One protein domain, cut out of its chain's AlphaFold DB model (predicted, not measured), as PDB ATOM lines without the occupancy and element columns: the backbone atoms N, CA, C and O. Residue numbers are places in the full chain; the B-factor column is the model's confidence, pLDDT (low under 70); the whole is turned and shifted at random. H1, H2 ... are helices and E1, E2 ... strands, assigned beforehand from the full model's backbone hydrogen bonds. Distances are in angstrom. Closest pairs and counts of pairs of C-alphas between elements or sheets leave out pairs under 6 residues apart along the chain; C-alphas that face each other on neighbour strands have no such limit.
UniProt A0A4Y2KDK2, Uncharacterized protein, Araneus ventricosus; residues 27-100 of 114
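AT A GLANCE: This is residues 27 to 100 of the 114 residues of an uncharacterized protein of Araneus ventricosus (UniProt A0A4Y2KDK2). With little regular structure, this is an open, C-shaped chain: a small strand hairpin, E1 and E2, leads to H1, and H2 turns back from it at a V-like corner. Residues 27 to 35 stick out before the hairpin, and residues 75 to 100, with no named element, trail away after H2. The 74 printed residues hold, in order, E1, E2, H1 and H2, a mixed class with 26 residues in named elements; the sheet E1 - E2 is antiparallel. It is loose, with radius of gyration of the C-alphas 15.7 A and spans 41 by 33 by 31 A.

IN THESE COORDINATES: E1, residues 42 to 45, begins at C-alpha 42 (208.053, 137.155, 134.107). E2 is residues 48 to 51. H1, residues 54 to 64, measures 15.3 A. H2, residues 68 to 74, measures 10.0 A and ends at C-alpha 74 (208.806, 118.014, 127.212).

HOW THE PARTS SIT: In the hairpin E1 and E2, directions differ by 147 degrees; N 43 and O 50 are within hydrogen-bond range, 3.0 A. H1 and H2 are close but not clearly touching, the closest C-alphas, Ile 61 and Leu 71, 7.7 A apart; they run opposite ways at a steep tilt of 45 degrees. H2 is apart from E1 and E2. In H1 and H2 every O i to N i+4 pair is within range.

THE WHOLE: The farthest C-alphas, Val 66 and Arg 97, are 42.9 A apart. The printed part has no cut, and its three links are tight. pLDDT is under 70 at residues 30 to 31, 77 to 84 and 95 to 100.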
ATOM      1  N   PHE A  27     223.939 134.280 111.318       71.44
ATOM      2  CA  PHE A  27     222.530 133.923 111.412       71.44
ATOM      3  C   PHE A  27     221.677 135.170 111.176       71.44
ATOM      4  O   PHE A  27     221.844 136.193 111.844       71.44
ATOM      5  N   SER A  28     220.765 135.104 110.206       74.75
ATOM      6  CA  SER A  28     219.683 136.086 110.117       74.75
ATOM      7  C   SER A  28     218.779 135.936 111.346       74.75
ATOM      8  O   SER A  28     218.704 134.851 111.918       74.75
ATOM      9  N   ARG A  29     218.052 136.990 111.744       70.06
ATOM     10  CA  ARG A  29     217.139 136.918 112.907       70.06
ATOM     11  C   ARG A  29     216.108 135.788 112.803       70.06
ATOM     12  O   ARG A  29     215.691 135.257 113.820       70.06
ATOM     13  N   VAL A  30     215.710 135.439 111.580       67.44
ATOM     14  CA  VAL A  30     214.755 134.356 111.290       67.44
ATOM     15  C   VAL A  30     215.395 132.974 111.464       67.44
ATOM     16  O   VAL A  30     214.706 132.024 111.808       67.44
ATOM     17  N   ASN A  31     216.713 132.876 111.287       69.31
ATOM     18  CA  ASN A  31     217.484 131.637 111.411       69.31
ATOM     19  C   ASN A  31     218.278 131.570 112.730       69.31
ATOM     20  O   ASN A  31     219.144 130.712 112.881       69.31
ATOM     21  N   SER A  32     218.048 132.505 113.659       70.06
ATOM     22  CA  SER A  32     218.740 132.575 114.945       70.06
ATOM     23  C   SER A  32     217.772 132.299 116.085       70.06
ATOM     24  O   SER A  32     216.740 132.959 116.190       70.06
ATOM     25  N   VAL A  33     218.147 131.395 116.986       72.00
ATOM     26  CA  VAL A  33     217.426 131.207 118.248       72.00
ATOM     27  C   VAL A  33     217.792 132.347 119.196       72.00
ATOM     28  O   VAL A  33     218.964 132.704 119.337       72.00
ATOM     29  N   VAL A  34     216.787 132.939 119.842       75.75
ATOM     30  CA  VAL A  34     217.012 133.967 120.861       75.75
ATOM     31  C   VAL A  34     217.713 133.309 122.055       75.75
ATOM     32  O   VAL A  34     217.210 132.311 122.573       75.75
ATOM     33  N   PRO A  35     218.867 133.827 122.509       78.50
ATOM     34  CA  PRO A  35     219.529 133.276 123.683       78.50
ATOM     35  C   PRO A  35     218.622 133.440 124.904       78.50
ATOM     36  O   PRO A  35     217.936 134.450 125.017       78.50
ATOM     37  N   MET A  36     218.681 132.515 125.867       76.06
ATOM     38  CA  MET A  36     217.835 132.566 127.075       76.06
ATOM     39  C   MET A  36     217.921 133.890 127.846       76.06
ATOM     40  O   MET A  36     216.959 134.295 128.484       76.06
ATOM     41  N   ARG A  37     219.047 134.612 127.757       78.12
ATOM     42  CA  ARG A  37     219.195 135.961 128.330       78.12
ATOM     43  C   ARG A  37     218.205 136.982 127.745       78.12
ATOM     44  O   ARG A  37     217.937 137.996 128.374       78.12
ATOM     45  N   GLY A  38     217.718 136.742 126.533       77.06
ATOM     46  CA  GLY A  38     216.707 137.551 125.861       77.06
ATOM     47  C   GLY A  38     215.269 137.158 126.200       77.06
ATOM     48  O   GLY A  38     214.356 137.771 125.656       77.06
ATOM     49  N   PHE A  39     215.049 136.146 127.045       82.44
ATOM     50  CA  PHE A  39     213.706 135.753 127.465       82.44
ATOM     51  C   PHE A  39     213.184 136.679 128.561       82.44
ATOM     52  O   PHE A  39     213.944 137.272 129.329       82.44
ATOM     53  N   THR A  40     211.863 136.815 128.630       80.69
ATOM     54  CA  THR A  40     211.201 137.561 129.697       80.69
ATOM     55  C   THR A  40     211.230 136.747 130.983       80.69
ATOM     56  O   THR A  40     210.736 135.623 131.024       80.69
ATOM     57  N   ASN A  41     211.746 137.340 132.055       86.00
ATOM     58  CA  ASN A  41     211.824 136.710 133.374       86.00
ATOM     59  C   ASN A  41     210.507 136.810 134.160       86.00
ATOM     60  O   ASN A  41     210.525 136.804 135.385       86.00
ATOM     61  N   ILE A  42     209.370 136.994 133.485       88.38
ATOM     62  CA  ILE A  42     208.053 137.155 134.107       88.38
ATOM     63  C   ILE A  42     207.060 136.328 133.301       88.38
ATOM     64  O   ILE A  42     207.001 136.450 132.076       88.38
ATOM     65  N   VAL A  43     206.279 135.500 133.989       85.94
ATOM     66  CA  VAL A  43     205.190 134.716 133.402       85.94
ATOM     67  C   VAL A  43     203.884 135.101 134.083       85.94
ATOM     68  O   VAL A  43     203.830 135.232 135.303       85.94
ATOM     69  N   LYS A  44     202.827 135.284 133.286       87.50
ATOM     70  CA  LYS A  44     201.470 135.506 133.793       87.50
ATOM     71  C   LYS A  44     200.808 134.177 134.103       87.50
ATOM     72  O   LYS A  44     200.589 133.375 133.197       87.50
ATOM     73  N   LEU A  45     200.476 133.968 135.369       86.19
ATOM     74  CA  LEU A  45     199.674 132.849 135.837       86.19
ATOM     75  C   LEU A  45     198.361 133.424 136.364       86.19
ATOM     76  O   LEU A  45     198.320 134.023 137.432       86.19
ATOM     77  N   HIS A  46     197.284 133.246 135.598       88.19
ATOM     78  CA  HIS A  46     195.991 133.885 135.862       88.19
ATOM     79  C   HIS A  46     196.118 135.419 135.912       88.19
ATOM     80  O   HIS A  46     196.429 136.035 134.892       88.19
ATOM     81  N   GLU A  47     195.882 136.022 137.077       91.62
ATOM     82  CA  GLU A  47     195.964 137.470 137.300       91.62
ATOM     83  C   GLU A  47     197.298 137.902 137.929       91.62
ATOM     84  O   GLU A  47     197.531 139.095 138.113       91.62
ATOM     85  N   GLU A  48     198.201 136.959 138.215       91.38
ATOM     86  CA  GLU A  48     199.474 137.233 138.877       91.38
ATOM     87  C   GLU A  48     200.660 137.145 137.910       91.38
ATOM     88  O   GLU A  48     200.766 136.248 137.067       91.38
ATOM     89  N   GLU A  49     201.584 138.091 138.050       92.12
ATOM     90  CA  GLU A  49     202.872 138.084 137.366       92.12
ATOM     91  C   GLU A  49     203.926 137.467 138.286       92.12
ATOM     92  O   GLU A  49     204.299 138.046 139.306       92.12
ATOM     93  N   VAL A  50     204.418 136.285 137.919       90.31
ATOM     94  CA  VAL A  50     205.427 135.561 138.693       90.31
ATOM     95  C   VAL A  50     206.794 135.763 138.044       90.31
ATOM     96  O   VAL A  50     206.956 135.440 136.860       90.31
ATOM     97  N   PRO A  51     207.796 136.281 138.779       89.56
ATOM     98  CA  PRO A  51     209.155 136.343 138.279       89.56
ATOM     99  C   PRO A  51     209.750 134.935 138.223       89.56
ATOM    100  O   PRO A  51     209.657 134.154 139.168       89.56
ATOM    101  N   ILE A  52     210.385 134.616 137.107       87.38
ATOM    102  CA  ILE A  52     210.977 133.314 136.834       87.38
ATOM    103  C   ILE A  52     212.378 133.529 136.277       87.38
ATOM    104  O   ILE A  52     212.586 134.391 135.429       87.38
ATOM    105  N   ASP A  53     213.330 132.714 136.726       88.06
ATOM    106  CA  ASP A  53     214.609 132.545 136.040       88.06
ATOM    107  C   ASP A  53     214.488 131.392 135.027       88.06
ATOM    108  O   ASP A  53     214.447 130.223 135.440       88.06
ATOM    109  N   PRO A  54     214.463 131.673 133.707       84.44
ATOM    110  CA  PRO A  54     214.413 130.635 132.682       84.44
ATOM    111  C   PRO A  54     215.566 129.632 132.813       84.44
ATOM    112  O   PRO A  54     215.407 128.456 132.486       84.44
ATOM    113  N   TYR A  55     216.724 130.066 133.326       87.31
ATOM    114  CA  TYR A  55     217.892 129.210 133.515       87.31
ATOM    115  C   TYR A  55     217.693 128.182 134.626       87.31
ATOM    116  O   TYR A  55     218.172 127.050 134.523       87.31
ATOM    117  N   SER A  56     216.948 128.534 135.671       87.50
ATOM    118  CA  SER A  56     216.556 127.600 136.725       87.50
ATOM    119  C   SER A  56     215.629 126.504 136.195       87.50
ATOM    120  O   SER A  56     215.873 125.320 136.433       87.50
ATOM    121  N   ILE A  57     214.628 126.876 135.389       85.25
ATOM    122  CA  ILE A  57     213.702 125.918 134.769       85.25
ATOM    123  C   ILE A  57     214.444 124.992 133.809       85.25
ATOM    124  O   ILE A  57     214.335 123.772 133.922       85.25
ATOM    125  N   PHE A  58     215.246 125.552 132.900       84.25
ATOM    126  CA  PHE A  58     215.995 124.757 131.931       84.25
ATOM    127  C   PHE A  58     216.954 123.775 132.609       84.25
ATOM    128  O   PHE A  58     217.035 122.613 132.207       84.25
ATOM    129  N   ARG A  59     217.659 124.218 133.663       88.00
ATOM    130  CA  ARG A  59     218.501 123.331 134.472       88.00
ATOM    131  C   ARG A  59     217.669 122.234 135.116       88.00
ATOM    132  O   ARG A  59     218.041 121.077 134.983       88.00
ATOM    133  N   SER A  60     216.546 122.570 135.750       87.81
ATOM    134  CA  SER A  60     215.657 121.581 136.366       87.81
ATOM    135  C   SER A  60     215.202 120.521 135.358       87.81
ATOM    136  O   SER A  60     215.377 119.333 135.608       87.81
ATOM    137  N   ILE A  61     214.729 120.921 134.175       84.94
ATOM    138  CA  ILE A  61     214.337 119.991 133.104       84.94
ATOM    139  C   ILE A  61     215.533 119.136 132.659       84.94
ATOM    140  O   ILE A  61     215.421 117.923 132.494       84.94
ATOM    141  N   SER A  62     216.702 119.757 132.497       83.75
ATOM    142  CA  SER A  62     217.918 119.076 132.046       83.75
ATOM    143  C   SER A  62     218.473 118.077 133.058       83.75
ATOM    144  O   SER A  62     219.069 117.089 132.636       83.75
ATOM    145  N   PHE A  63     218.310 118.335 134.357       86.12
ATOM    146  CA  PHE A  63     218.737 117.439 135.433       86.12
ATOM    147  C   PHE A  63     217.719 116.333 135.716       86.12
ATOM    148  O   PHE A  63     218.125 115.227 136.049       86.12
ATOM    149  N   ASN A  64     216.420 116.618 135.584       83.44
ATOM    150  CA  ASN A  64     215.358 115.652 135.875       83.44
ATOM    151  C   ASN A  64     215.037 114.714 134.705       83.44
ATOM    152  O   ASN A  64     214.344 113.722 134.912       83.44
ATOM    153  N   LYS A  65     215.519 114.992 133.485       84.62
ATOM    154  CA  LYS A  65     215.347 114.062 132.361       84.62
ATOM    155  C   LYS A  65     216.046 112.733 132.677       84.62
ATOM    156  O   LYS A  65     217.245 112.715 132.957       84.62
ATOM    157  N   VAL A  66     215.321 111.621 132.590       80.88
ATOM    158  CA  VAL A  66     215.911 110.280 132.728       80.88
ATOM    159  C   VAL A  66     216.418 109.810 131.370       80.88
ATOM    160  O   VAL A  66     217.459 109.163 131.267       80.88
ATOM    161  N   THR A  67     215.712 110.185 130.302       85.56
ATOM    162  CA  THR A  67     216.056 109.812 128.927       85.56
ATOM    163  C   THR A  67     215.973 110.991 127.963       85.56
ATOM    164  O   THR A  67     215.263 111.974 128.178       85.56
ATOM    165  N   GLU A  68     216.677 110.887 126.836       81.56
ATOM    166  CA  GLU A  68     216.588 111.885 125.764       81.56
ATOM    167  C   GLU A  68     215.198 111.894 125.099       81.56
ATOM    168  O   GLU A  68     214.728 112.936 124.640       81.56
ATOM    169  N   SER A  69     214.498 110.756 125.106       83.19
ATOM    170  CA  SER A  69     213.106 110.653 124.658       83.19
ATOM    171  C   SER A  69     212.139 111.453 125.529       83.19
ATOM    172  O   SER A  69     211.255 112.115 124.993       83.19
ATOM    173  N   GLU A  70     212.315 111.459 126.852       81.25
ATOM    174  CA  GLU A  70     211.494 112.292 127.743       81.25
ATOM    175  C   GLU A  70     211.738 113.778 127.508       81.25
ATOM    176  O   GLU A  70     210.792 114.561 127.481       81.25
ATOM    177  N   LEU A  71     212.993 114.162 127.260       81.81
ATOM    178  CA  LEU A  71     213.318 115.542 126.925       81.81
ATOM    179  C   LEU A  71     212.590 115.993 125.650       81.81
ATOM    180  O   LEU A  71     212.020 117.081 125.619       81.81
ATOM    181  N   LYS A  72     212.551 115.140 124.618       79.19
ATOM    182  CA  LYS A  72     211.777 115.407 123.395       79.19
ATOM    183  C   LYS A  72     210.282 115.539 123.681       79.19
ATOM    184  O   LYS A  72     209.638 116.395 123.084       79.19
ATOM    185  N   ASN A  73     209.741 114.757 124.615       80.06
ATOM    186  CA  ASN A  73     208.339 114.872 125.016       80.06
ATOM    187  C   ASN A  73     208.050 116.206 125.719       80.06
ATOM    188  O   ASN A  73     207.030 116.824 125.417       80.06
ATOM    189  N   TYR A  74     208.951 116.695 126.581       73.62
ATOM    190  CA  TYR A  74     208.806 118.014 127.212       73.62
ATOM    191  C   TYR A  74     208.764 119.150 126.190       73.62
ATOM    192  O   TYR A  74     207.985 120.087 126.346       73.62
ATOM    193  N   PHE A  75     209.546 119.035 125.118       72.19
ATOM    194  CA  PHE A  75     209.567 120.018 124.036       72.19
ATOM    195  C   PHE A  75     208.597 119.707 122.894       72.19
ATOM    196  O   PHE A  75     208.574 120.452 121.924       72.19
ATOM    197  N   SER A  76     207.774 118.658 122.972       71.56
ATOM    198  CA  SER A  76     206.887 118.265 121.863       71.56
ATOM    199  C   SER A  76     205.930 119.383 121.428       71.56
ATOM    200  O   SER A  76     205.642 119.518 120.242       71.56
ATOM    201  N   PHE A  77     205.498 120.229 122.368       62.22
ATOM    202  CA  PHE A  77     204.653 121.393 122.095       62.22
ATOM    203  C   PHE A  77     205.419 122.596 121.528       62.22
ATOM    204  O   PHE A  77     204.853 123.354 120.743       62.22
ATOM    205  N   GLU A  78     206.692 122.777 121.893       65.75
ATOM    206  CA  GLU A  78     207.548 123.821 121.305       65.75
ATOM    207  C   GLU A  78     208.076 123.425 119.921       65.75
ATOM    208  O   GLU A  78     208.191 124.272 119.041       65.75
ATOM    209  N   LEU A  79     208.370 122.138 119.724       63.31
ATOM    210  CA  LEU A  79     208.850 121.554 118.470       63.31
ATOM    211  C   LEU A  79     207.714 121.236 117.493       63.31
ATOM    212  O   LEU A  79     207.970 120.765 116.384       63.31
ATOM    213  N   ALA A  80     206.459 121.456 117.886       66.44
ATOM    214  CA  ALA A  80     205.337 121.306 116.981       66.44
ATOM    215  C   ALA A  80     205.501 122.284 115.810       66.44
ATOM    216  O   ALA A  80     205.754 123.472 116.004       66.44
ATOM    217  N   SER A  81     205.278 121.805 114.582       66.31
ATOM    218  CA  SER A  81     205.372 122.628 113.367       66.31
ATOM    219  C   SER A  81     204.473 123.875 113.414       66.31
ATOM    220  O   SER A  81     204.677 124.822 112.653       66.31
ATOM    221  N   TYR A  82     203.470 123.878 114.300       68.38
ATOM    222  CA  TYR A  82     202.506 124.952 114.501       68.38
ATOM    223  C   TYR A  82     202.195 125.121 115.996       68.38
ATOM    224  O   TYR A  82     202.001 124.136 116.705       68.38
ATOM    225  N   SER A  83     202.090 126.368 116.471       68.56
ATOM    226  CA  SER A  83     201.777 126.665 117.878       68.56
ATOM    227  C   SER A  83     200.415 126.097 118.293       68.56
ATOM    228  O   SER A  83     199.411 126.355 117.627       68.56
ATOM    229  N   SER A  84     200.348 125.424 119.447       68.44
ATOM    230  CA  SER A  84     199.093 124.903 120.019       68.44
ATOM    231  C   SER A  84     198.047 125.990 120.287       68.44
ATOM    232  O   SER A  84     196.853 125.710 120.269       68.44
ATOM    233  N   SER A  85     198.461 127.253 120.448       72.19
ATOM    234  CA  SER A  85     197.542 128.396 120.577       72.19
ATOM    235  C   SER A  85     196.610 128.571 119.368       72.19
ATOM    236  O   SER A  85     195.518 129.137 119.492       72.19
ATOM    237  N   LEU A  86     197.001 128.039 118.205       72.56
ATOM    238  CA  LEU A  86     196.205 128.066 116.983       72.56
ATOM    239  C   LEU A  86     194.989 127.134 117.032       72.56
ATOM    240  O   LEU A  86     194.099 127.319 116.208       72.56
ATOM    241  N   PHE A  87     194.923 126.181 117.963       77.56
ATOM    242  CA  PHE A  87     193.887 125.145 118.023       77.56
ATOM    243  C   PHE A  87     193.074 125.235 119.315       77.56
ATOM    244  O   PHE A  87     193.628 125.498 120.382       77.56
ATOM    245  N   ASP A  88     191.757 125.068 119.221       79.62
ATOM    246  CA  ASP A  88     190.864 124.971 120.371       79.62
ATOM    247  C   ASP A  88     191.042 123.658 121.144       79.62
ATOM    248  O   ASP A  88     191.868 122.814 120.803       79.62
ATOM    249  N   GLU A  89     190.289 123.508 122.233       77.44
ATOM    250  CA  GLU A  89     190.355 122.326 123.100       77.44
ATOM    251  C   GLU A  89     189.921 121.038 122.385       77.44
ATOM    252  O   GLU A  89     190.258 119.946 122.834       77.44
ATOM    253  N   GLN A  90     189.210 121.147 121.258       76.25
ATOM    254  CA  GLN A  90     188.840 120.019 120.404       76.25
ATOM    255  C   GLN A  90     189.891 119.746 119.313       76.25
ATOM    256  O   GLN A  90     189.686 118.892 118.452       76.25
ATOM    257  N   GLY A  91     191.021 120.464 119.328       70.44
ATOM    258  CA  GLY A  91     192.072 120.358 118.319       70.44
ATOM    259  C   GLY A  91     191.700 121.003 116.982       70.44
ATOM    260  O   GLY A  91     192.418 120.830 115.997       70.44
ATOM    261  N   ILE A  92     190.601 121.760 116.919       77.19
ATOM    262  CA  ILE A  92     190.178 122.459 115.709       77.19
ATOM    263  C   ILE A  92     190.863 123.816 115.667       77.19
ATOM    264  O   ILE A  92     190.921 124.565 116.639       77.19
ATOM    265  N   LYS A  93     191.413 124.167 114.506       71.56
ATOM    266  CA  LYS A  93     192.082 125.451 114.341       71.56
ATOM    267  C   LYS A  93     191.103 126.600 114.618       71.56
ATOM    268  O   LYS A  93     190.111 126.768 113.906       71.56
ATOM    269  N   ARG A  94     191.427 127.452 115.592       74.31
ATOM    270  CA  ARG A  94     190.674 128.669 115.902       74.31
ATOM    271  C   ARG A  94     190.609 129.548 114.652       74.31
ATOM    272  O   ARG A  94     191.632 129.903 114.059       74.31
ATOM    273  N   LYS A  95     189.394 129.923 114.243       66.88
ATOM    274  CA  LYS A  95     189.173 130.822 113.102       66.88
ATOM    275  C   LYS A  95     189.703 132.221 113.425       66.88
ATOM    276  O   LYS A  95     188.999 133.035 114.012       66.88
ATOM    277  N   SER A  96     190.928 132.533 113.007       63.31
ATOM    278  CA  SER A  96     191.424 133.911 112.975       63.31
ATOM    279  C   SER A  96     191.296 134.472 111.557       63.31
ATOM    280  O   SER A  96     191.769 133.885 110.583       63.31
ATOM    281  N   ARG A  97     190.637 135.629 111.425       52.28
ATOM    282  CA  ARG A  97     190.240 136.256 110.144       52.28
ATOM    283  C   ARG A  97     191.420 136.746 109.274       52.28
ATOM    284  O   ARG A  97     191.188 137.420 108.280       52.28
ATOM    285  N   LYS A  98     192.678 136.481 109.651       51.09
ATOM    286  CA  LYS A  98     193.877 137.086 109.027       51.09
ATOM    287  C   LYS A  98     195.109 136.176 108.908       51.09
ATOM    288  O   LYS A  98     196.186 136.685 108.615       51.09
ATOM    289  N   SER A  99     195.020 134.871 109.163       57.72
ATOM    290  CA  SER A  99     196.240 134.048 109.149       57.72
ATOM    291  C   SER A  99     196.505 133.402 107.787       57.72
ATOM    292  O   SER A  99     195.676 132.637 107.309       57.72
ATOM    293  N   VAL A 100     197.698 133.639 107.221       60.97
ATOM    294  CA  VAL A 100     198.286 132.875 106.092       60.97
ATOM    295  C   VAL A 100     198.224 131.367 106.360       60.97
ATOM    296  O   VAL A 100     198.063 130.556 105.460       60.97
TER     297      VAL A 100